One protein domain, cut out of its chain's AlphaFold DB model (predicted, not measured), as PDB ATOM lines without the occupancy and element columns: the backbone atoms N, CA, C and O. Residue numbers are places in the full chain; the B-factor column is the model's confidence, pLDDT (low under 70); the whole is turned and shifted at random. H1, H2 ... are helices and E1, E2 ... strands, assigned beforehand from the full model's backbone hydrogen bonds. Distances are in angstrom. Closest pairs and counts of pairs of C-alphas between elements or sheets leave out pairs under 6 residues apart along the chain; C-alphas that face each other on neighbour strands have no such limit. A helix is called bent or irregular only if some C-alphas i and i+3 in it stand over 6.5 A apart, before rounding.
ATOM      1  N   ASN A 143     137.434 222.588 146.263       96.00
ATOM      2  CA  ASN A 143     136.895 223.250 145.079       96.00
ATOM      3  C   ASN A 143     137.597 222.786 143.793       96.00
ATOM      4  O   ASN A 143     138.794 222.484 143.812       96.00
ATOM      5  N   GLU A 144     136.881 222.822 142.670       94.31
ATOM      6  CA  GLU A 144     137.472 222.766 141.329       94.31
ATOM      7  C   GLU A 144     138.664 223.721 141.183       94.31
ATOM      8  O   GLU A 144     138.666 224.837 141.718       94.31
ATOM      9  N   GLY A 145     139.694 223.273 140.470       95.62
ATOM     10  CA  GLY A 145     140.923 224.025 140.273       95.62
ATOM     11  C   GLY A 145     141.942 223.890 141.408       95.62
ATOM     12  O   GLY A 145     143.045 224.415 141.285       95.62
ATOM     13  N   THR A 146     141.624 223.172 142.490       98.44
ATOM     14  CA  THR A 146     142.602 222.851 143.542       98.44
ATOM     15  C   THR A 146     143.699 221.953 142.969       98.44
ATOM     16  O   THR A 146     143.400 220.940 142.341       98.44
ATOM     17  N   ASN A 147     144.970 222.282 143.196       98.50
ATOM     18  CA  ASN A 147     146.097 221.462 142.764       98.50
ATOM     19  C   ASN A 147     146.535 220.505 143.878       98.50
ATOM     20  O   ASN A 147     146.773 220.931 145.008       98.50
ATOM     21  N   ILE A 148     146.710 219.229 143.552       98.75
ATOM     22  CA  ILE A 148     147.137 218.176 144.477       98.75
ATOM     23  C   ILE A 148     148.544 217.713 144.104       98.75
ATOM     24  O   ILE A 148     148.830 217.490 142.926       98.75
ATOM     25  N   MET A 149     149.421 217.563 145.098       98.62
ATOM     26  CA  MET A 149     150.783 217.072 144.876       98.62
ATOM     27  C   MET A 149     150.779 215.587 144.502       98.62
ATOM     28  O   MET A 149     150.392 214.731 145.303       98.62
ATOM     29  N   CYS A 150     151.271 215.285 143.308       98.56
ATOM     30  CA  CYS A 150     151.297 213.955 142.721       98.56
ATOM     31  C   CYS A 150     152.700 213.583 142.233       98.56
ATOM     32  O   CYS A 150     153.580 214.434 142.121       98.56
ATOM     33  N   LEU A 151     152.896 212.300 141.942       97.75
ATOM     34  CA  LEU A 151     154.065 211.782 141.241       97.75
ATOM     35  C   LEU A 151     153.680 211.480 139.794       97.75
ATOM     36  O   LEU A 151     152.791 210.661 139.551       97.75
ATOM     37  N   ASN A 152     154.347 212.126 138.843       93.44
ATOM     38  CA  ASN A 152     154.069 211.922 137.427       93.44
ATOM     39  C   ASN A 152     154.754 210.669 136.860       93.44
ATOM     40  O   ASN A 152     155.418 209.906 137.568       93.44
ATOM     41  N   LYS A 153     154.570 210.433 135.558       90.44
ATOM     42  CA  LYS A 153     155.093 209.241 134.870       90.44
ATOM     43  C   LYS A 153     156.621 209.214 134.828       90.44
ATOM     44  O   LYS A 153     157.211 208.138 134.778       90.44
ATOM     45  N   GLU A 154     157.247 210.381 134.880       94.56
ATOM     46  CA  GLU A 154     158.688 210.593 134.944       94.56
ATOM     47  C   GLU A 154     159.239 210.490 136.379       94.56
ATOM     48  O   GLU A 154     160.435 210.692 136.588       94.56
ATOM     49  N   LEU A 155     158.396 210.136 137.359       94.00
ATOM     50  CA  LEU A 155     158.732 210.042 138.783       94.00
ATOM     51  C   LEU A 155     159.167 211.383 139.394       94.00
ATOM     52  O   LEU A 155     160.003 211.422 140.300       94.00
ATOM     53  N   LEU A 156     158.584 212.481 138.915       97.12
ATOM     54  CA  LEU A 156     158.789 213.828 139.439       97.12
ATOM     55  C   LEU A 156     157.535 214.324 140.162       97.12
ATOM     56  O   LEU A 156     156.408 214.023 139.767       97.12
ATOM     57  N   GLU A 157     157.748 215.074 141.244       98.00
ATOM     58  CA  GLU A 157     156.663 215.731 141.972       98.00
ATOM     59  C   GLU A 157     156.070 216.858 141.124       98.00
ATOM     60  O   GLU A 157     156.786 217.761 140.687       98.00
ATOM     61  N   GLU A 158     154.756 216.822 140.927       97.94
ATOM     62  CA  GLU A 158     154.021 217.873 140.234       97.94
ATOM     63  C   GLU A 158     152.657 218.128 140.878       97.94
ATOM     64  O   GLU A 158     152.028 217.243 141.456       97.94
ATOM     65  N   TYR A 159     152.189 219.365 140.761       98.31
ATOM     66  CA  TYR A 159     150.857 219.760 141.194       98.31
ATOM     67  C   TYR A 159     149.867 219.571 140.044       98.31
ATOM     68  O   TYR A 159     149.955 220.262 139.030       98.31
ATOM     69  N   ILE A 160     148.914 218.654 140.214       97.88
ATOM     70  CA  ILE A 160     147.881 218.352 139.216       97.88
ATOM     71  C   ILE A 160     146.538 218.876 139.712       97.88
ATOM     72  O   ILE A 160     146.143 218.638 140.854       97.88
ATOM     73  N   ARG A 161     145.814 219.574 138.839       97.69
ATOM     74  CA  ARG A 161     144.439 220.024 139.084       97.69
ATOM     75  C   ARG A 161     143.528 218.842 139.426       97.69
ATOM     76  O   ARG A 161     143.531 217.839 138.714       97.69
ATOM     77  N   ILE A 162     142.731 218.962 140.482       98.12
ATOM     78  CA  ILE A 162     141.903 217.870 141.005       98.12
ATOM     79  C   ILE A 162     140.904 217.327 139.974       98.12
ATOM     80  O   ILE A 162     140.683 216.122 139.907       98.12
ATOM     81  N   GLU A 163     140.377 218.180 139.096       95.62
ATOM     82  CA  GLU A 163     139.495 217.794 137.992       95.62
ATOM     83  C   GLU A 163     140.182 216.915 136.928       95.62
ATOM     84  O   GLU A 163     139.517 216.191 136.177       95.62
ATOM     85  N   ASN A 164     141.516 216.930 136.884       95.75
ATOM     86  CA  ASN A 164     142.329 216.140 135.962       95.75
ATOM     87  C   ASN A 164     142.806 214.810 136.553       95.75
ATOM     88  O   ASN A 164     143.226 213.948 135.775       95.75
ATOM     89  N   LEU A 165     142.699 214.639 137.874       96.88
ATOM     90  CA  LEU A 165     143.066 213.411 138.573       96.88
ATOM     91  C   LEU A 165     142.090 212.280 138.280       96.88
ATOM     92  O   LEU A 165     140.889 212.501 138.097       96.88
ATOM     93  N   ARG A 166     142.599 211.055 138.258       95.88
ATOM     94  CA  ARG A 166     141.854 209.819 138.032       95.88
ATOM     95  C   ARG A 166     142.305 208.731 138.994       95.88
ATOM     96  O   ARG A 166     143.358 208.799 139.624       95.88
ATOM     97  N   LYS A 167     141.479 207.691 139.095       96.69
ATOM     98  CA  LYS A 167     141.842 206.467 139.802       96.69
ATOM     99  C   LYS A 167     143.187 205.941 139.285       96.69
ATOM    100  O   LYS A 167     143.417 205.859 138.083       96.69
ATOM    101  N   GLY A 168     144.061 205.572 140.216       96.19
ATOM    102  CA  GLY A 168     145.410 205.089 139.933       96.19
ATOM    103  C   GLY A 168     146.505 206.158 139.936       96.19
ATOM    104  O   GLY A 168     147.667 205.772 140.068       96.19
ATOM    105  N   ASP A 169     146.173 207.453 139.859       97.06
ATOM    106  CA  ASP A 169     147.173 208.519 139.992       97.06
ATOM    107  C   ASP A 169     147.837 208.459 141.374       97.06
ATOM    108  O   ASP A 169     147.190 208.155 142.379       97.06
ATOM    109  N   LEU A 170     149.146 208.716 141.421       98.25
ATOM    110  CA  LEU A 170     149.951 208.625 142.636       98.25
ATOM    111  C   LEU A 170     149.977 209.969 143.354       98.25
ATOM    112  O   LEU A 170     150.617 210.909 142.891       98.25
ATOM    113  N   VAL A 171     149.334 210.045 144.513       98.50
ATOM    114  CA  VAL A 171     149.294 211.245 145.353       98.50
ATOM    115  C   VAL A 171     150.350 211.140 146.444       98.50
ATOM    116  O   VAL A 171     150.506 210.097 147.087       98.50
ATOM    117  N   LYS A 172     151.073 212.237 146.676       98.50
ATOM    118  CA  LYS A 172     152.014 212.335 147.790       98.50
ATOM    119  C   LYS A 172     151.226 212.383 149.098       98.50
ATOM    120  O   LYS A 172     150.411 213.280 149.308       98.50
ATOM    121  N   SER A 173     151.497 211.433 149.983       98.19
ATOM    122  CA  SER A 173     150.847 211.316 151.285       98.19
ATOM    123  C   SER A 173     151.832 211.569 152.422       98.19
ATOM    124  O   SER A 173     153.017 211.228 152.355       98.19
ATOM    125  N   TYR A 174     151.352 212.217 153.475       98.31
ATOM    126  CA  TYR A 174     152.149 212.512 154.653       98.31
ATOM    127  C   TYR A 174     152.504 211.214 155.373       98.31
ATOM    128  O   TYR A 174     151.612 210.455 155.702       98.31
ATOM    129  N   LYS A 175     153.798 210.931 155.569       97.81
ATOM    130  CA  LYS A 175     154.345 209.706 156.198       97.81
ATOM    131  C   LYS A 175     154.079 208.363 155.505       97.81
ATOM    132  O   LYS A 175     154.734 207.390 155.866       97.81
ATOM    133  N   HIS A 176     153.235 208.309 154.476       97.00
ATOM    134  CA  HIS A 176     152.871 207.053 153.797       97.00
ATOM    135  C   HIS A 176     153.374 206.958 152.348       97.00
ATOM    136  O   HIS A 176     152.922 206.105 151.588       97.00
ATOM    137  N   GLY A 177     154.326 207.812 151.958       96.81
ATOM    138  CA  GLY A 177     154.926 207.800 150.620       96.81
ATOM    139  C   GLY A 177     153.944 208.249 149.537       96.81
ATOM    140  O   GLY A 177     153.160 209.174 149.747       96.81
ATOM    141  N   TYR A 178     153.988 207.606 148.373       98.00
ATOM    142  CA  TYR A 178     153.034 207.843 147.291       98.00
ATOM    143  C   TYR A 178     151.991 206.739 147.281       98.00
ATOM    144  O   TYR A 178     152.351 205.564 147.235       98.00
ATOM    145  N   ARG A 179     150.714 207.120 147.305       97.69
ATOM    146  CA  ARG A 179     149.592 206.176 147.304       97.69
ATOM    147  C   ARG A 179     148.691 206.445 146.117       97.69
ATOM    148  O   ARG A 179     148.474 207.599 145.746       97.69
ATOM    149  N   LYS A 180     148.162 205.382 145.522       97.56
ATOM    150  CA  LYS A 180     147.226 205.505 144.402       97.56
ATOM    151  C   LYS A 180     145.887 206.046 144.874       97.56
ATOM    152  O   LYS A 180     145.391 205.641 145.923       97.56
ATOM    153  N   ILE A 181     145.256 206.878 144.056       98.00
ATOM    154  CA  ILE A 181     143.837 207.197 144.202       98.00
ATOM    155  C   ILE A 181     143.024 205.917 143.979       98.00
ATOM    156  O   ILE A 181     143.086 205.318 142.902       98.00
ATOM    157  N   GLU A 182     142.247 205.503 144.978       96.62
ATOM    158  CA  GLU A 182     141.342 204.353 144.868       96.62
ATOM    159  C   GLU A 182     140.010 204.763 144.229       96.62
ATOM    160  O   GLU A 182     139.541 204.100 143.299       96.62
ATOM    161  N   LEU A 183     139.429 205.869 144.707       96.12
ATOM    162  CA  LEU A 183     138.228 206.497 144.160       96.12
ATOM    163  C   LEU A 183     138.404 208.012 144.163       96.12
ATOM    164  O   LEU A 183     138.938 208.583 145.112       96.12
ATOM    165  N   ILE A 184     137.895 208.655 143.122       97.00
ATOM    166  CA  ILE A 184     137.758 210.103 143.021       97.00
ATOM    167  C   ILE A 184     136.394 210.405 142.422       97.00
ATOM    168  O   ILE A 184     135.908 209.685 141.546       97.00
ATOM    169  N   GLY A 185     135.763 211.458 142.914       93.12
ATOM    170  CA  GLY A 185     134.460 211.866 142.440       93.12
ATOM    171  C   GLY A 185     134.240 213.354 142.605       93.12
ATOM    172  O   GLY A 185     134.974 214.041 143.320       93.12
ATOM    173  N   LYS A 186     133.218 213.841 141.910       91.06
ATOM    174  CA  LYS A 186     132.803 215.237 141.950       91.06
ATOM    175  C   LYS A 186     131.312 215.368 142.171       91.06
ATOM    176  O   LYS A 186     130.548 214.464 141.834       91.06
ATOM    177  N   ASN A 187     130.906 216.496 142.722       85.94
ATOM    178  CA  ASN A 187     129.511 216.883 142.815       85.94
ATOM    179  C   ASN A 187     129.417 218.419 142.825       85.94
ATOM    180  O   ASN A 187     130.420 219.123 142.686       85.94
ATOM    181  N   HIS A 188     128.203 218.937 142.924       82.44
ATOM    182  CA  HIS A 188     127.896 220.352 142.857       82.44
ATOM    183  C   HIS A 188     127.200 220.788 144.141       82.44
ATOM    184  O   HIS A 188     126.350 220.073 144.668       82.44
ATOM    185  N   MET A 189     127.531 221.975 144.639       83.75
ATOM    186  CA  MET A 189     126.820 222.589 145.758       83.75
ATOM    187  C   MET A 189     126.539 224.046 145.473       83.75
ATOM    188  O   MET A 189     127.342 224.750 144.866       83.75
ATOM    189  N   ILE A 190     125.421 224.514 146.005       79.75
ATOM    190  CA  ILE A 190     125.185 225.938 146.166       79.75
ATOM    191  C   ILE A 190     125.718 226.340 147.515       79.75
ATOM    192  O   ILE A 190     125.332 225.774 148.540       79.75
ATOM    193  N   ASN A 191     126.599 227.327 147.496       85.75
ATOM    194  CA  ASN A 191     127.176 227.865 148.701       85.75
ATOM    195  C   ASN A 191     126.067 228.377 149.630       85.75
ATOM    196  O   ASN A 191     125.190 229.150 149.233       85.75
ATOM    197  N   ASN A 192     126.098 227.921 150.875       85.12
ATOM    198  CA  ASN A 192     125.154 228.290 151.911       85.12
ATOM    199  C   ASN A 192     125.915 228.829 153.121       85.12
ATOM    200  O   ASN A 192     126.293 228.087 154.026       85.12
ATOM    201  N   LYS A 193     126.081 230.151 153.155       85.50
ATOM    202  CA  LYS A 193     126.753 230.886 154.236       85.50
ATOM    203  C   LYS A 193     126.166 230.693 155.641       85.50
ATOM    204  O   LYS A 193     126.844 231.035 156.613       85.50
ATOM    205  N   ASP A 194     124.945 230.165 155.750       87.06
ATOM    206  CA  ASP A 194     124.253 229.928 157.023       87.06
ATOM    207  C   ASP A 194     124.565 228.538 157.607       87.06
ATOM    208  O   ASP A 194     124.259 228.262 158.766       87.06
ATOM    209  N   LYS A 195     125.182 227.644 156.820       88.50
ATOM    210  CA  LYS A 195     125.560 226.286 157.231       88.50
ATOM    211  C   LYS A 195     127.019 226.035 156.885       88.50
ATOM    212  O   LYS A 195     127.338 225.804 155.726       88.50
ATOM    213  N   PHE A 196     127.903 226.019 157.883       90.31
ATOM    214  CA  PHE A 196     129.352 225.950 157.641       90.31
ATOM    215  C   PHE A 196     129.779 224.737 156.790       90.31
ATOM    216  O   PHE A 196     130.652 224.871 155.941       90.31
ATOM    217  N   TRP A 197     129.144 223.570 156.960       85.81
ATOM    218  CA  TRP A 197     129.455 222.374 156.164       85.81
ATOM    219  C   TRP A 197     129.065 222.538 154.686       85.81
ATOM    220  O   TRP A 197     129.715 221.991 153.809       85.81
ATOM    221  N   GLN A 198     128.084 223.387 154.393       87.81
ATOM    222  CA  GLN A 198     127.671 223.751 153.038       87.81
ATOM    223  C   GLN A 198     128.169 225.133 152.626       87.81
ATOM    224  O   GLN A 198     127.623 225.733 151.701       87.81
ATOM    225  N   CYS A 199     129.198 225.645 153.296       92.31
ATOM    226  CA  CYS A 199     129.820 226.897 152.929       92.31
ATOM    227  C   CYS A 199     131.251 226.670 152.450       92.31
ATOM    228  O   CYS A 199     131.984 225.874 153.036       92.31
ATOM    229  N   MET A 200     131.652 227.380 151.400       95.06
ATOM    230  CA  MET A 200     133.031 227.436 150.943       95.06
ATOM    231  C   MET A 200     133.815 228.473 151.747       95.06
ATOM    232  O   MET A 200     133.341 229.570 152.048       95.06
ATOM    233  N   TYR A 201     135.052 228.125 152.054       97.75
ATOM    234  CA  TYR A 201     136.009 228.920 152.797       97.75
ATOM    235  C   TYR A 201     137.278 229.042 151.966       97.75
ATOM    236  O   TYR A 201     137.727 228.073 151.355       97.75
ATOM    237  N   LYS A 202     137.850 230.244 151.936       98.38
ATOM    238  CA  LYS A 202     139.027 230.576 151.138       98.38
ATOM    239  C   LYS A 202     140.194 230.947 152.041       98.38
ATOM    240  O   LYS A 202     140.115 231.948 152.752       98.38
ATOM    241  N   MET A 203     141.284 230.199 151.949       98.50
ATOM    242  CA  MET A 203     142.591 230.636 152.425       98.50
ATOM    243  C   MET A 203     143.292 231.355 151.276       98.50
ATOM    244  O   MET A 203     143.521 230.789 150.206       98.50
ATOM    245  N   GLU A 204     143.565 232.636 151.485       98.19
ATOM    246  CA  GLU A 204     144.213 233.488 150.495       98.19
ATOM    247  C   GLU A 204     145.718 233.223 150.485       98.19
ATOM    248  O   GLU A 204     146.357 233.147 151.538       98.19
ATOM    249  N   LYS A 205     146.300 233.080 149.296       97.94
ATOM    250  CA  LYS A 205     147.740 232.942 149.140       97.94
ATOM    251  C   LYS A 205     148.428 234.217 149.609       97.94
ATOM    252  O   LYS A 205     148.166 235.307 149.101       97.94
ATOM    253  N   THR A 206     149.388 234.056 150.508       96.62
ATOM    254  CA  THR A 206     150.322 235.117 150.883       96.62
ATOM    255  C   THR A 206     151.743 234.694 150.523       96.62
ATOM    256  O   THR A 206     151.970 233.603 149.997       96.62
ATOM    257  N   LYS A 207     152.731 235.565 150.745       93.69
ATOM    258  CA  LYS A 207     154.134 235.183 150.513       93.69
ATOM    259  C   LYS A 207     154.658 234.274 151.628       93.69
ATOM    260  O   LYS A 207     155.661 233.598 151.440       93.69
ATOM    261  N   GLU A 208     153.987 234.281 152.775       94.19
ATOM    262  CA  GLU A 208     154.457 233.719 154.034       94.19
ATOM    263  C   GLU A 208     153.793 232.381 154.386       94.19
ATOM    264  O   GLU A 208     154.363 231.621 155.163       94.19
ATOM    265  N   ASN A 209     152.613 232.068 153.831       94.00
ATOM    266  CA  ASN A 209     151.837 230.884 154.227       94.00
ATOM    267  C   ASN A 209     152.113 229.615 153.404       94.00
ATOM    268  O   ASN A 209     151.519 228.575 153.672       94.00
ATOM    269  N   GLY A 210     153.007 229.673 152.414       94.12
ATOM    270  CA  GLY A 210     153.406 228.500 151.628       94.12
ATOM    271  C   GLY A 210     152.370 228.010 150.608       94.12
ATOM    272  O   GLY A 210     152.630 227.017 149.926       94.12
ATOM    273  N   LEU A 211     151.233 228.703 150.450       97.88
ATOM    274  CA  LEU A 211     150.288 228.424 149.369       97.88
ATOM    275  C   LEU A 211     150.922 228.720 148.002       97.88
ATOM    276  O   LEU A 211     151.594 229.736 147.806       97.88
ATOM    277  N   ILE A 212     150.650 227.871 147.013       97.62
ATOM    278  CA  ILE A 212     151.029 228.117 145.612       97.62
ATOM    279  C   ILE A 212     149.923 228.844 144.841       97.62
ATOM    280  O   ILE A 212     150.226 229.620 143.934       97.62
ATOM    281  N   GLU A 213     148.672 228.670 145.260       97.62
ATOM    282  CA  GLU A 213     147.449 229.329 144.787       97.62
ATOM    283  C   GLU A 213     146.461 229.412 145.960       97.62
ATOM    284  O   GLU A 213     146.647 228.717 146.955       97.62
ATOM    285  N   ASP A 214     145.416 230.233 145.863       98.44
ATOM    286  CA  ASP A 214     144.361 230.268 146.885       98.44
ATOM    287  C   ASP A 214     143.753 228.874 147.088       98.44
ATOM    288  O   ASP A 214     143.463 228.172 146.120       98.44
ATOM    289  N   LEU A 215     143.515 228.470 148.335       98.56
ATOM    290  CA  LEU A 215     142.860 227.200 148.645       98.56
ATOM    291  C   LEU A 215     141.400 227.453 149.014       98.56
ATOM    292  O   LEU A 215     141.115 228.150 149.987       98.56
ATOM    293  N   ILE A 216     140.476 226.877 148.243       98.00
ATOM    294  CA  ILE A 216     139.036 226.972 148.495       98.00
ATOM    295  C   ILE A 216     138.500 225.574 148.808       98.00
ATOM    296  O   ILE A 216     138.610 224.661 147.992       98.00
ATOM    297  N   VAL A 217     137.913 225.412 149.991       97.31
ATOM    298  CA  VAL A 217     137.382 224.136 150.497       97.31
ATOM    299  C   VAL A 217     136.074 224.365 151.245       97.31
ATOM    300  O   VAL A 217     135.781 225.482 151.664       97.31
ATOM    301  N   THR A 218     135.278 223.321 151.454       95.31
ATOM    302  CA  THR A 218     134.099 223.411 152.335       95.31
ATOM    303  C   THR A 218     134.514 223.638 153.790       95.31
ATOM    304  O   THR A 218     135.562 223.135 154.198       95.31
ATOM    305  N   GLY A 219     133.654 224.251 154.608       95.06
ATOM    306  CA  GLY A 219     133.894 224.498 156.038       95.06
ATOM    307  C   GLY A 219     134.138 223.242 156.880       95.06
ATOM    308  O   GLY A 219     134.776 223.300 157.928       95.06
ATOM    309  N   GLY A 220     133.635 222.094 156.413       93.75
ATOM    310  CA  GLY A 220     133.863 220.790 157.033       93.75
ATOM    311  C   GLY A 220     135.211 220.141 156.697       93.75
ATOM    312  O   GLY A 220     135.453 219.051 157.188       93.75
ATOM    313  N   HIS A 221     136.037 220.751 155.840       95.94
ATOM    314  CA  HIS A 221     137.333 220.210 155.424       95.94
ATOM    315  C   HIS A 221     138.442 220.714 156.347       95.94
ATOM    316  O   HIS A 221     138.504 221.915 156.623       95.94
ATOM    317  N   SER A 222     139.330 219.831 156.795       97.44
ATOM    318  CA  SER A 222     140.435 220.215 157.675       97.44
ATOM    319  C   SER A 222     141.783 220.359 156.975       97.44
ATOM    320  O   SER A 222     142.167 219.572 156.107       97.44
ATOM    321  N   ILE A 223     142.545 221.347 157.442       98.31
ATOM    322  CA  ILE A 223     144.001 221.382 157.292       98.31
ATOM    323  C   ILE A 223     144.649 220.602 158.442       98.31
ATOM    324  O   ILE A 223     144.064 220.467 159.521       98.31
ATOM    325  N   LEU A 224     145.854 220.087 158.217       98.56
ATOM    326  CA  LEU A 224     146.613 219.321 159.202       98.56
ATOM    327  C   LEU A 224     147.695 220.191 159.842       98.56
ATOM    328  O   LEU A 224     148.611 220.650 159.160       98.56
ATOM    329  N   VAL A 225     147.597 220.396 161.156       98.31
ATOM    330  CA  VAL A 225     148.466 221.304 161.924       98.31
ATOM    331  C   VAL A 225     149.145 220.597 163.096       98.31
ATOM    332  O   VAL A 225     148.661 219.581 163.591       98.31
ATOM    333  N   ASP A 226     150.278 221.135 163.545       98.19
ATOM    334  CA  ASP A 226     151.009 220.631 164.718       98.19
ATOM    335  C   ASP A 226     150.343 220.991 166.051       98.19
ATOM    336  O   ASP A 226     150.474 220.257 167.026       98.19
ATOM    337  N   ASP A 227     149.615 222.106 166.095       97.38
ATOM    338  CA  ASP A 227     148.904 222.584 167.278       97.38
ATOM    339  C   ASP A 227     147.596 223.267 166.852       97.38
ATOM    340  O   ASP A 227     147.572 224.045 165.897       97.38
ATOM    341  N   LEU A 228     146.504 222.969 167.560       97.75
ATOM    342  CA  LEU A 228     145.216 223.645 167.379       97.75
ATOM    343  C   LEU A 228     145.218 225.050 167.999       97.75
ATOM    344  O   LEU A 228     144.420 225.894 167.589       97.75
ATOM    345  N   GLY A 229     146.085 225.301 168.985       96.31
ATOM    346  CA  GLY A 229     146.219 226.587 169.660       96.31
ATOM    347  C   GLY A 229     144.883 227.116 170.182       96.31
ATOM    348  O   GLY A 229     144.106 226.405 170.822       96.31
ATOM    349  N   GLU A 230     144.594 228.379 169.875       96.50
ATOM    350  CA  GLU A 230     143.346 229.051 170.259       96.50
ATOM    351  C   GLU A 230     142.086 228.483 169.583       96.50
ATOM    352  O   GLU A 230     140.985 228.686 170.086       96.50
ATOM    353  N   ASN A 231     142.228 227.724 168.491       97.25
ATOM    354  CA  ASN A 231     141.096 227.127 167.776       97.25
ATOM    355  C   ASN A 231     140.600 225.828 168.434       97.25
ATOM    356  O   ASN A 231     139.583 225.273 168.017       97.25
ATOM    357  N   LYS A 232     141.316 225.311 169.445       97.12
ATOM    358  CA  LYS A 232     141.075 223.983 170.027       97.12
ATOM    359  C   LYS A 232     139.649 223.797 170.540       97.12
ATOM    360  O   LYS A 232     139.006 222.821 170.170       97.12
ATOM    361  N   GLU A 233     139.154 224.719 171.363       97.12
ATOM    362  CA  GLU A 233     137.841 224.582 172.009       97.12
ATOM    363  C   GLU A 233     136.701 224.527 170.980       97.12
ATOM    364  O   GLU A 233     135.842 223.645 171.036       97.12
ATOM    365  N   GLU A 234     136.713 225.431 169.998       96.62
ATOM    366  CA  GLU A 234     135.690 225.477 168.951       96.62
ATOM    367  C   GLU A 234     135.776 224.262 168.016       96.62
ATOM    368  O   GLU A 234     134.756 223.647 167.696       96.62
ATOM    369  N   ASN A 235     136.990 223.858 167.642       96.56
ATOM    370  CA  ASN A 235     137.219 222.701 166.785       96.56
ATOM    371  C   ASN A 235     136.759 221.392 167.459       96.56
ATOM    372  O   ASN A 235     136.043 220.594 166.853       96.56
ATOM    373  N   GLU A 236     137.086 221.198 168.742       96.25
ATOM    374  CA  GLU A 236     136.655 220.033 169.527       96.25
ATOM    375  C   GLU A 236     135.148 220.022 169.779       96.25
ATOM    376  O   GLU A 236     134.545 218.949 169.810       96.25
ATOM    377  N   LYS A 237     134.510 221.190 169.911       95.69
ATOM    378  CA  LYS A 237     133.051 221.290 170.026       95.69
ATOM    379  C   LYS A 237     132.347 220.758 168.776       95.69
ATOM    380  O   LYS A 237     131.333 220.070 168.906       95.69
ATOM    381  N   ILE A 238     132.871 221.054 167.584       92.62
ATOM    382  CA  ILE A 238     132.305 220.570 166.317       92.62
ATOM    383  C   ILE A 238     132.592 219.076 166.131       92.62
ATOM    384  O   ILE A 238     131.670 218.306 165.853       92.62
ATOM    385  N   PHE A 239     133.841 218.646 166.337       90.31
ATOM    386  CA  PHE A 239     134.235 217.240 166.187       90.31
ATOM    387  C   PHE A 239     133.792 216.325 167.336       90.31
ATOM    388  O   PHE A 239     133.887 215.104 167.211       90.31
ATOM    389  N   LYS A 240     133.299 216.887 168.445       93.00
ATOM    390  CA  LYS A 240     133.032 216.180 169.710       93.00
ATOM    391  C   LYS A 240     134.276 215.467 170.257       93.00
ATOM    392  O   LYS A 240     134.186 214.357 170.777       93.00
ATOM    393  N   GLY A 241     135.430 216.116 170.127       94.38
ATOM    394  CA  GLY A 241     136.728 215.621 170.577       94.38
ATOM    395  C   GLY A 241     137.868 216.013 169.642       94.38
ATOM    396  O   GLY A 241     137.655 216.590 168.575       94.38
ATOM    397  N   THR A 242     139.091 215.686 170.048       95.56
ATOM    398  CA  THR A 242     140.296 215.926 169.255       95.56
ATOM    399  C   THR A 242     140.446 214.843 168.186       95.56
ATOM    400  O   THR A 242     140.471 213.656 168.506       95.56
ATOM    401  N   GLN A 243     140.560 215.242 166.921       95.50
ATOM    402  CA  GLN A 243     140.767 214.335 165.790       95.50
ATOM    403  C   GLN A 243     142.172 214.529 165.217       95.50
ATOM    404  O   GLN A 243     142.664 215.658 165.142       95.50
ATOM    405  N   MET A 244     142.807 213.431 164.807       97.38
ATOM    406  CA  MET A 244     144.159 213.443 164.248       97.38
ATOM    407  C   MET A 244     144.279 212.501 163.048       97.38
ATOM    408  O   MET A 244     143.612 211.468 162.990       97.38
ATOM    409  N   ILE A 245     145.160 212.857 162.117       97.56
ATOM    410  CA  ILE A 245     145.704 211.955 161.099       97.56
ATOM    411  C   ILE A 245     147.205 211.891 161.353       97.56
ATOM    412  O   ILE A 245     147.882 212.920 161.372       97.56
ATOM    413  N   ASP A 246     147.705 210.678 161.581       97.19
ATOM    414  CA  ASP A 246     149.058 210.439 162.075       97.19
ATOM    415  C   ASP A 246     149.337 211.246 163.360       97.19
ATOM    416  O   ASP A 246     148.703 211.018 164.388       97.19
ATOM    417  N   ASP A 247     150.273 212.189 163.318       97.88
ATOM    418  CA  ASP A 247     150.648 213.089 164.414       97.88
ATOM    419  C   ASP A 247     150.178 214.536 164.201       97.88
ATOM    420  O   ASP A 247     150.651 215.432 164.895       97.88
ATOM    421  N   LYS A 248     149.256 214.785 163.263       98.62
ATOM    422  CA  LYS A 248     148.708 216.122 162.999       98.62
ATOM    423  C   LYS A 248     147.263 216.233 163.452       98.62
ATOM    424  O   LYS A 248     146.462 215.325 163.228       98.62
ATOM    425  N   TYR A 249     146.913 217.375 164.028       98.56
ATOM    426  CA  TYR A 249     145.537 217.708 164.368       98.56
ATOM    427  C   TYR A 249     144.756 218.153 163.138       98.56
ATOM    428  O   TYR A 249     145.277 218.868 162.282       98.56
ATOM    429  N   LEU A 250     143.482 217.773 163.092       98.19
ATOM    430  CA  LEU A 250     142.540 218.258 162.091       98.19
ATOM    431  C   LEU A 250     141.986 219.598 162.552       98.19
ATOM    432  O   LEU A 250     141.218 219.644 163.511       98.19
ATOM    433  N   LEU A 251     142.354 220.677 161.867       98.31
ATOM    434  CA  LEU A 251     141.782 222.001 162.080       98.31
ATOM    435  C   LEU A 251     140.791 222.309 160.956       98.31
ATOM    436  O   LEU A 251     141.188 222.464 159.801       98.31
ATOM    437  N   LEU A 252     139.501 222.386 161.285       97.56
ATOM    438  CA  LEU A 252     138.436 222.732 160.338       97.56
ATOM    439  C   LEU A 252     138.672 224.103 159.701       97.56
ATOM    440  O   LEU A 252     138.945 225.085 160.396       97.56
ATOM    441  N   SER A 253     138.473 224.195 158.388       97.50
ATOM    442  CA  SER A 253     138.519 225.461 157.650       97.50
ATOM    443  C   SER A 253     137.473 226.463 158.149       97.50
ATOM    444  O   SER A 253     137.732 227.660 158.137       97.50
ATOM    445  N   ALA A 254     136.327 225.993 158.660       96.81
ATOM    446  CA  ALA A 254     135.319 226.860 159.270       96.81
ATOM    447  C   ALA A 254     135.748 227.502 160.599       96.81
ATOM    448  O   ALA A 254     135.143 228.495 160.997       96.81
ATOM    449  N   VAL A 255     136.750 226.930 161.273       97.62
ATOM    450  CA  VAL A 255     137.248 227.389 162.580       97.62
ATOM    451  C   VAL A 255     138.566 228.150 162.430       97.62
ATOM    452  O   VAL A 255     138.826 229.101 163.160       97.62
ATOM    453  N   SER A 256     139.413 227.753 161.479       97.38
ATOM    454  CA  SER A 256     140.699 228.409 161.249       97.38
ATOM    455  C   SER A 256     140.540 229.873 160.827       97.38
ATOM    456  O   SER A 256     139.836 230.194 159.870       97.38
ATOM    457  N   LYS A 257     141.295 230.759 161.484       96.12
ATOM    458  CA  LYS A 257     141.365 232.192 161.157       96.12
ATOM    459  C   LYS A 257     142.046 232.488 159.819       96.12
ATOM    460  O   LYS A 257     141.879 233.584 159.286       96.12
ATOM    461  N   ASP A 258     142.786 231.527 159.270       96.88
ATOM    462  CA  ASP A 258     143.445 231.667 157.968       96.88
ATOM    463  C   ASP A 258     142.448 231.589 156.804       96.88
ATOM    464  O   ASP A 258     142.753 231.986 155.676       96.88
ATOM    465  N   PHE A 259     141.243 231.085 157.072       98.19
ATOM    466  CA  PHE A 259     140.179 230.954 156.095       98.19
ATOM    467  C   PHE A 259     139.136 232.061 156.249       98.19
ATOM    468  O   PHE A 259     138.578 232.307 157.315       98.19
ATOM    469  N   LYS A 260     138.800 232.697 155.127       98.12
ATOM    470  CA  LYS A 260     137.679 233.630 155.015       98.12
ATOM    471  C   LYS A 260     136.458 232.885 154.489       98.12
ATOM    472  O   LYS A 260     136.517 232.272 153.421       98.12
ATOM    473  N   LYS A 261     135.339 232.968 155.209       97.62
ATOM    474  CA  LYS A 261     134.047 232.442 154.748       97.62
ATOM    475  C   LYS A 261     133.604 233.177 153.478       97.62
ATOM    476  O   LYS A 261     133.646 234.407 153.429       97.62
ATOM    477  N   LEU A 262     133.163 232.445 152.458       95.19
ATOM    478  CA  LEU A 262     132.632 233.044 151.234       95.19
ATOM    479  C   LEU A 262     131.136 233.338 151.409       95.19
ATOM    480  O   LEU A 262     130.308 232.437 151.377       95.19
ATOM    481  N   GLU A 263     130.783 234.617 151.569       91.69
ATOM    482  CA  GLU A 263     129.416 235.101 151.865       91.69
ATOM    483  C   GLU A 263     128.471 235.143 150.642       91.69
ATOM    484  O   GLU A 263     127.538 235.946 150.588       91.69
ATOM    485  N   ASN A 264     128.717 234.301 149.639       83.06
ATOM    486  CA  ASN A 264     127.931 234.238 148.404       83.06
ATOM    487  C   ASN A 264     126.990 233.018 148.382       83.06
ATOM    488  O   ASN A 264     127.064 232.143 149.241       83.06
ATOM    489  N   ASN A 265     126.139 232.945 147.360       79.44
ATOM    490  CA  ASN A 265     125.289 231.790 147.066       79.44
ATOM    491  C   ASN A 265     125.619 231.193 145.688       79.44
ATOM    492  O   ASN A 265     124.730 230.783 144.946       79.44
ATOM    493  N   ASN A 266     126.905 231.190 145.327       79.88
ATOM    494  CA  ASN A 266     127.365 230.701 144.030       79.88
ATOM    495  C   ASN A 266     127.311 229.169 143.972       79.88
ATOM    496  O   ASN A 266     127.434 228.496 145.000       79.88
ATOM    497  N   LEU A 267     127.194 228.620 142.762       79.06
ATOM    498  CA  LEU A 267     127.452 227.204 142.526       79.06
ATOM    499  C   LEU A 267     128.958 226.939 142.542       79.06
ATOM    500  O   LEU A 267     129.734 227.644 141.897       79.06
ATOM    501  N   TYR A 268     129.343 225.886 143.246       86.19
ATOM    502  CA  TYR A 268     130.685 225.331 143.254       86.19
ATOM    503  C   TYR A 268     130.639 223.885 142.779       86.19
ATOM    504  O   TYR A 268     129.757 223.117 143.175       86.19
ATOM    505  N   ILE A 269     131.606 223.514 141.943       87.56
ATOM    506  CA  ILE A 269     131.919 222.115 141.660       87.56
ATOM    507  C   ILE A 269     132.989 221.718 142.663       87.56
ATOM    508  O   ILE A 269     134.039 222.358 142.742       87.56
ATOM    509  N   TYR A 270     132.716 220.687 143.445       91.50
ATOM    510  CA  TYR A 270     133.658 220.191 144.426       91.50
ATOM    511  C   TYR A 270     134.023 218.746 144.142       91.50
ATOM    512  O   TYR A 270     133.261 217.974 143.560       91.50
ATOM    513  N   TYR A 271     135.221 218.400 144.576       95.25
ATOM    514  CA  TYR A 271     135.849 217.119 144.349       95.25
ATOM    515  C   TYR A 271     136.321 216.560 145.681       95.25
ATOM    516  O   TYR A 271     136.716 217.294 146.594       95.25
ATOM    517  N   HIS A 272     136.336 215.239 145.776       95.00
ATOM    518  CA  HIS A 272     137.113 214.562 146.797       95.00
ATOM    519  C   HIS A 272     137.614 213.220 146.277       95.00
ATOM    520  O   HIS A 272     137.167 212.726 145.239       95.00
ATOM    521  N   PHE A 273     138.565 212.637 146.990       97.06
ATOM    522  CA  PHE A 273     139.165 211.365 146.630       97.06
ATOM    523  C   PHE A 273     139.647 210.640 147.880       97.06
ATOM    524  O   PHE A 273     139.931 211.265 148.901       97.06
ATOM    525  N   ILE A 274     139.761 209.322 147.772       97.06
ATOM    526  CA  ILE A 274     140.398 208.458 148.764       97.06
ATOM    527  C   ILE A 274     141.614 207.781 148.144       97.06
ATOM    528  O   ILE A 274     141.665 207.532 146.936       97.06
ATOM    529  N   LEU A 275     142.589 207.468 148.988       97.81
ATOM    530  CA  LEU A 275     143.778 206.718 148.604       97.81
ATOM    531  C   LEU A 275     143.583 205.236 148.915       97.81
ATOM    532  O   LEU A 275     142.789 204.889 149.789       97.81
ATOM    533  N   GLU A 276     144.327 204.378 148.219       96.75
ATOM    534  CA  GLU A 276     144.385 202.951 148.531       96.75
ATOM    535  C   GLU A 276     144.699 202.766 150.017       96.75
ATOM    536  O   GLU A 276     145.621 203.387 150.550       96.75
ATOM    537  N   ASN A 277     143.907 201.946 150.697       93.75
ATOM    538  CA  ASN A 277     143.839 201.942 152.156       93.75
ATOM    539  C   ASN A 277     144.314 200.634 152.808       93.75
ATOM    540  O   ASN A 277     144.051 200.404 153.986       93.75
ATOM    541  N   ASP A 278     144.966 199.754 152.040       92.56
ATOM    542  CA  ASP A 278     145.459 198.437 152.473       92.56
ATOM    543  C   ASP A 278     144.399 197.578 153.199       92.56
ATOM    544  O   ASP A 278     144.712 196.769 154.072       92.56
ATOM    545  N   GLY A 279     143.119 197.758 152.850       91.25
ATOM    546  CA  GLY A 279     141.989 197.057 153.465       91.25
ATOM    547  C   GLY A 279     141.404 197.735 154.711       91.25
ATOM    548  O   GLY A 279     140.434 197.227 155.274       91.25
ATOM    549  N   ASN A 280     141.931 198.886 155.138       93.94
ATOM    550  CA  ASN A 280     141.394 199.668 156.250       93.94
ATOM    551  C   ASN A 280     140.444 200.775 155.760       93.94
ATOM    552  O   ASN A 280     140.861 201.886 155.438       93.94
ATOM    553  N   ASN A 281     139.135 200.511 155.771       93.69
ATOM    554  CA  ASN A 281     138.115 201.470 155.321       93.69
ATOM    555  C   ASN A 281     137.980 202.733 156.185       93.69
ATOM    556  O   ASN A 281     137.341 203.683 155.735       93.69
ATOM    557  N   GLU A 282     138.601 202.760 157.366       92.94
ATOM    558  CA  GLU A 282     138.672 203.928 158.250       92.94
ATOM    559  C   GLU A 282     139.948 204.754 158.043       92.94
ATOM    560  O   GLU A 282     140.083 205.822 158.639       92.94
ATOM    561  N   ALA A 283     140.883 204.286 157.209       94.19
ATOM    562  CA  ALA A 283     142.130 204.994 156.962       94.19
ATOM    563  C   ALA A 283     141.879 206.350 156.300       94.19
ATOM    564  O   ALA A 283     141.035 206.498 155.412       94.19
ATOM    565  N   ARG A 284     142.659 207.328 156.747       96.19
ATOM    566  CA  ARG A 284     142.677 208.706 156.272       96.19
ATOM    567  C   ARG A 284     144.128 209.133 156.163       96.19
ATOM    568  O   ARG A 284     144.959 208.684 156.951       96.19
ATOM    569  N   TYR A 285     144.417 210.010 155.217       98.06
ATOM    570  CA  TYR A 285     145.779 210.432 154.909       98.06
ATOM    571  C   TYR A 285     145.874 211.946 154.805       98.06
ATOM    572  O   TYR A 285     144.949 212.596 154.315       98.06
ATOM    573  N   GLY A 286     147.018 212.488 155.221       98.50
ATOM    574  CA  GLY A 286     147.402 213.853 154.893       98.50
ATOM    575  C   GLY A 286     147.906 213.946 153.455       98.50
ATOM    576  O   GLY A 286     148.719 213.119 153.047       98.50
ATOM    577  N   VAL A 287     147.458 214.944 152.698       98.69
ATOM    578  CA  VAL A 287     147.867 215.218 151.309       98.69
ATOM    579  C   VAL A 287     148.115 216.710 151.109       98.69
ATOM    580  O   VAL A 287     147.529 217.541 151.801       98.69
ATOM    581  N   TRP A 288     148.979 217.075 150.162       98.69
ATOM    582  CA  TRP A 288     149.255 218.483 149.867       98.69
ATOM    583  C   TRP A 288     148.283 219.015 148.818       98.69
ATOM    584  O   TRP A 288     148.319 218.580 147.666       98.69
ATOM    585  N   ALA A 289     147.467 219.989 149.217       98.56
ATOM    586  CA  ALA A 289     146.547 220.727 148.364       98.56
ATOM    587  C   ALA A 289     146.971 222.199 148.316       98.56
ATOM    588  O   ALA A 289     147.052 222.873 149.343       98.56
ATOM    589  N   ASN A 290     147.304 222.692 147.124       98.56
ATOM    590  CA  ASN A 290     147.854 224.028 146.891       98.56
ATOM    591  C   ASN A 290     149.054 224.396 147.791       98.56
ATOM    592  O   ASN A 290     149.297 225.572 148.030       98.56
ATOM    593  N   GLY A 291     149.837 223.424 148.266       97.81
ATOM    594  CA  GLY A 291     150.968 223.657 149.179       97.81
ATOM    595  C   GLY A 291     150.667 223.406 150.655       97.81
ATOM    596  O   GLY A 291     151.601 223.202 151.428       97.81
ATOM    597  N   ILE A 292     149.395 223.331 151.045       98.38
ATOM    598  CA  ILE A 292     148.977 223.114 152.435       98.38
ATOM    599  C   ILE A 292     148.663 221.644 152.670       98.38
ATOM    600  O   ILE A 292     148.083 220.970 151.818       98.38
ATOM    601  N   LEU A 293     149.048 221.137 153.840       98.62
ATOM    602  CA  LEU A 293     148.719 219.779 154.243       98.62
ATOM    603  C   LEU A 293     147.247 219.709 154.678       98.62
ATOM    604  O   LEU A 293     146.813 220.436 155.568       98.62
ATOM    605  N   THR A 294     146.487 218.832 154.036       98.25
ATOM    606  CA  THR A 294     145.028 218.696 154.153       98.25
ATOM    607  C   THR A 294     144.636 217.240 154.318       98.25
ATOM    608  O   THR A 294     145.441 216.341 154.073       98.25
ATOM    609  N   GLU A 295     143.413 216.992 154.759       97.50
ATOM    610  CA  GLU A 295     142.909 215.638 154.951       97.50
ATOM    611  C   GLU A 295     142.334 215.009 153.672       97.50
ATOM    612  O   GLU A 295     141.781 215.665 152.790       97.50
ATOM    613  N   THR A 296     142.383 213.683 153.627       96.50
ATOM    614  CA  THR A 296     141.479 212.852 152.820       96.50
ATOM    615  C   THR A 296     140.412 212.231 153.731       96.50
ATOM    616  O   THR A 296     140.619 212.108 154.954       96.50
ATOM    617  N   PRO A 297     139.242 211.849 153.192       94.25
ATOM    618  CA  PRO A 297     138.217 211.195 153.974       94.25
ATOM    619  C   PRO A 297     138.556 209.707 154.087       94.25
ATOM    620  O   PRO A 297     139.424 209.188 153.382       94.25
ATOM    621  N   ASN A 298     137.836 208.996 154.948       93.44
ATOM    622  CA  ASN A 298     137.868 207.542 154.904       93.44
ATOM    623  C   ASN A 298     136.887 207.011 153.845       93.44
ATOM    624  O   ASN A 298     136.032 207.742 153.330       93.44
ATOM    625  N   LYS A 299     137.005 205.725 153.506       94.31
ATOM    626  CA  LYS A 299     136.200 205.113 152.442       94.31
ATOM    627  C   LYS A 299     134.710 205.111 152.771       94.31
ATOM    628  O   LYS A 299     133.900 205.400 151.896       94.31
ATOM    629  N   ASN A 300     134.345 204.820 154.017       91.56
ATOM    630  CA  ASN A 300     132.945 204.774 154.440       91.56
ATOM    631  C   ASN A 300     132.268 206.143 154.308       91.56
ATOM    632  O   ASN A 300     131.158 206.241 153.789       91.56
ATOM    633  N   PHE A 301     132.970 207.199 154.710       89.25
ATOM    634  CA  PHE A 301     132.516 208.569 154.551       89.25
ATOM    635  C   PHE A 301     132.368 208.934 153.076       89.25
ATOM    636  O   PHE A 301     131.307 209.410 152.689       89.25
ATOM    637  N   PHE A 302     133.385 208.664 152.248       92.19
ATOM    638  CA  PHE A 302     133.352 208.968 150.814       92.19
ATOM    639  C   PHE A 302     132.181 208.277 150.102       92.19
ATOM    640  O   PHE A 302     131.450 208.918 149.353       92.19
ATOM    641  N   MET A 303     131.960 206.989 150.381       90.00
ATOM    642  CA  MET A 303     130.871 206.199 149.792       90.00
ATOM    643  C   MET A 303     129.477 206.613 150.286       90.00
ATOM    644  O   MET A 303     128.484 206.306 149.631       90.00
ATOM    645  N   GLY A 304     129.390 207.284 151.438       86.25
ATOM    646  CA  GLY A 304     128.145 207.859 151.947       86.25
ATOM    647  C   GLY A 304     127.733 209.162 151.251       86.25
ATOM    648  O   GLY A 304     126.585 209.579 151.393       86.25
ATOM    649  N   GLN A 305     128.645 209.796 150.507       83.94
ATOM    650  CA  GLN A 305     128.387 211.023 149.748       83.94
ATOM    651  C   GLN A 305     127.882 210.707 148.332       83.94
ATOM    652  O   GLN A 305     128.127 209.632 147.784       83.94
ATOM    653  N   LYS A 306     127.206 211.669 147.695       82.25
ATOM    654  CA  LYS A 306     126.616 211.500 146.353       82.25
ATOM    655  C   LYS A 306     127.550 211.960 145.233       82.25
ATOM    656  O   LYS A 306     127.163 212.740 144.368       82.25
ATOM    657  N   PHE A 307     128.791 211.480 145.238       85.75
ATOM    658  CA  PHE A 307     129.740 211.822 144.180       85.75
ATOM    659  C   PHE A 307     129.421 211.118 142.856       85.75
ATOM    660  O   PHE A 307     129.188 209.911 142.811       85.75
ATOM    661  N   THR A 308     129.525 211.859 141.754       87.25
ATOM    662  CA  THR A 308     129.720 211.277 140.422       87.25
ATOM    663  C   THR A 308     131.173 210.829 140.313       87.25
ATOM    664  O   THR A 308     132.083 211.663 140.347       87.25
ATOM    665  N   LEU A 309     131.402 209.519 140.223       91.44
ATOM    666  CA  LEU A 309     132.747 208.948 140.147       91.44
ATOM    667  C   LEU A 309     133.430 209.302 138.822       91.44
ATOM    668  O   LEU A 309     132.799 209.313 137.766       91.44
ATOM    669  N   LEU A 310     134.734 209.577 138.885       89.19
ATOM    670  CA  LEU A 310     135.568 209.810 137.708       89.19
ATOM    671  C   LEU A 310     136.363 208.536 137.409       89.19
ATOM    672  O   LEU A 310     137.286 208.178 138.144       89.19
TER     673      LEU A 310
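AT A GLANCE: This is residues 143 to 310 of the 313 residues of an uncharacterized protein of viral metagenome (UniProt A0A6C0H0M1). Small sheets gather round the short hairpin of E11 and E12, which sits in the middle: E11 packs on E1 and E3 of a five-stranded sheet curled like part of a barrel, and E12 packs on E7 of the pair E7 and E8. In the curled sheet, E4 and E10 make a long ribbon; a third sheet, E6 E5 E9, has E6 close to E10, while H1 packs on E8 and H2 covers part of E10. The printed part has 168 residues, with twelve named strands and two named helices in the order E1 to E7, H1, E8 to E12, H2. The curled sheet has the order E2, E1, E3, E4, E10, antiparallel throughout; the class is mixed, helices and strands, with under half of the residues, 82, in named elements. The whole is compact and rounded, with a radius of gyration of the C-alphas of 15.2 A and spans of 41 by 37 by 34 A.

HOW THE PARTS SIT: E1, residues 147 to 151, and E2, residues 157 to 161, form a hairpin, with N 150 and O 158 at 2.8 A. E3, residues 170 to 173, is antiparallel to E1, with N 151 and O 170 at 2.8 A. E4, residues 177 to 190, forms a hairpin with E3, with N 173 and O 177 at 2.8 A; it bends by 69 degrees at residue 180, then pairs with E10, residues 267 to 275, with N 187 and O 270 at 2.9 A. E5, residues 200 to 203, is an inner strand between E6, residues 215 to 218, and E9, residues 259 to 261; N 201 and O 217 are 2.8 A apart, as are N 202 and O 260. E7, residues 222 to 225, and E8, residues 248 to 252, are antiparallel, with N 223 and O 251 at 2.9 A. H1, residues 229 to 239, comes closest to E8 at the C-alphas of Asn 235 and Leu 252, 6.6 A apart. E11, residues 286 to 289, and E12, residues 292 to 295, form a hairpin, with N 287 and O 294 at 2.8 A. The closest C-alphas of E1 and E11 are Ile 148 and Ala 289, 4.7 A; of E7 and E12, Ile 223 and Thr 294, 4.3 A. H2, residues 299 to 304, is on the curled sheet at a height over the sheet of 9.6 A, over E10 and along the strands. In H2 every O i to N i+4 pair is within hydrogen-bond range; in H1, 5 of 7 are.

IN THESE COORDINATES: E1 begins at C-alpha 147, (146.097, 221.462, 142.764), and H2 ends at C-alpha 304, (128.145, 207.859, 151.947). E4 measures 35.1 A, E10 26.9 A and H1 15.6 A; H1 is irregular, with C-alphas 230 and 233 7.3 A apart.

THE WHOLE: The two C-alphas farthest apart, Glu 154 and Asp 194, are 45.2 A apart. The printed part has no cut, the link from E5 to E6 is long, and no printed residue is under 70 in pLDDT.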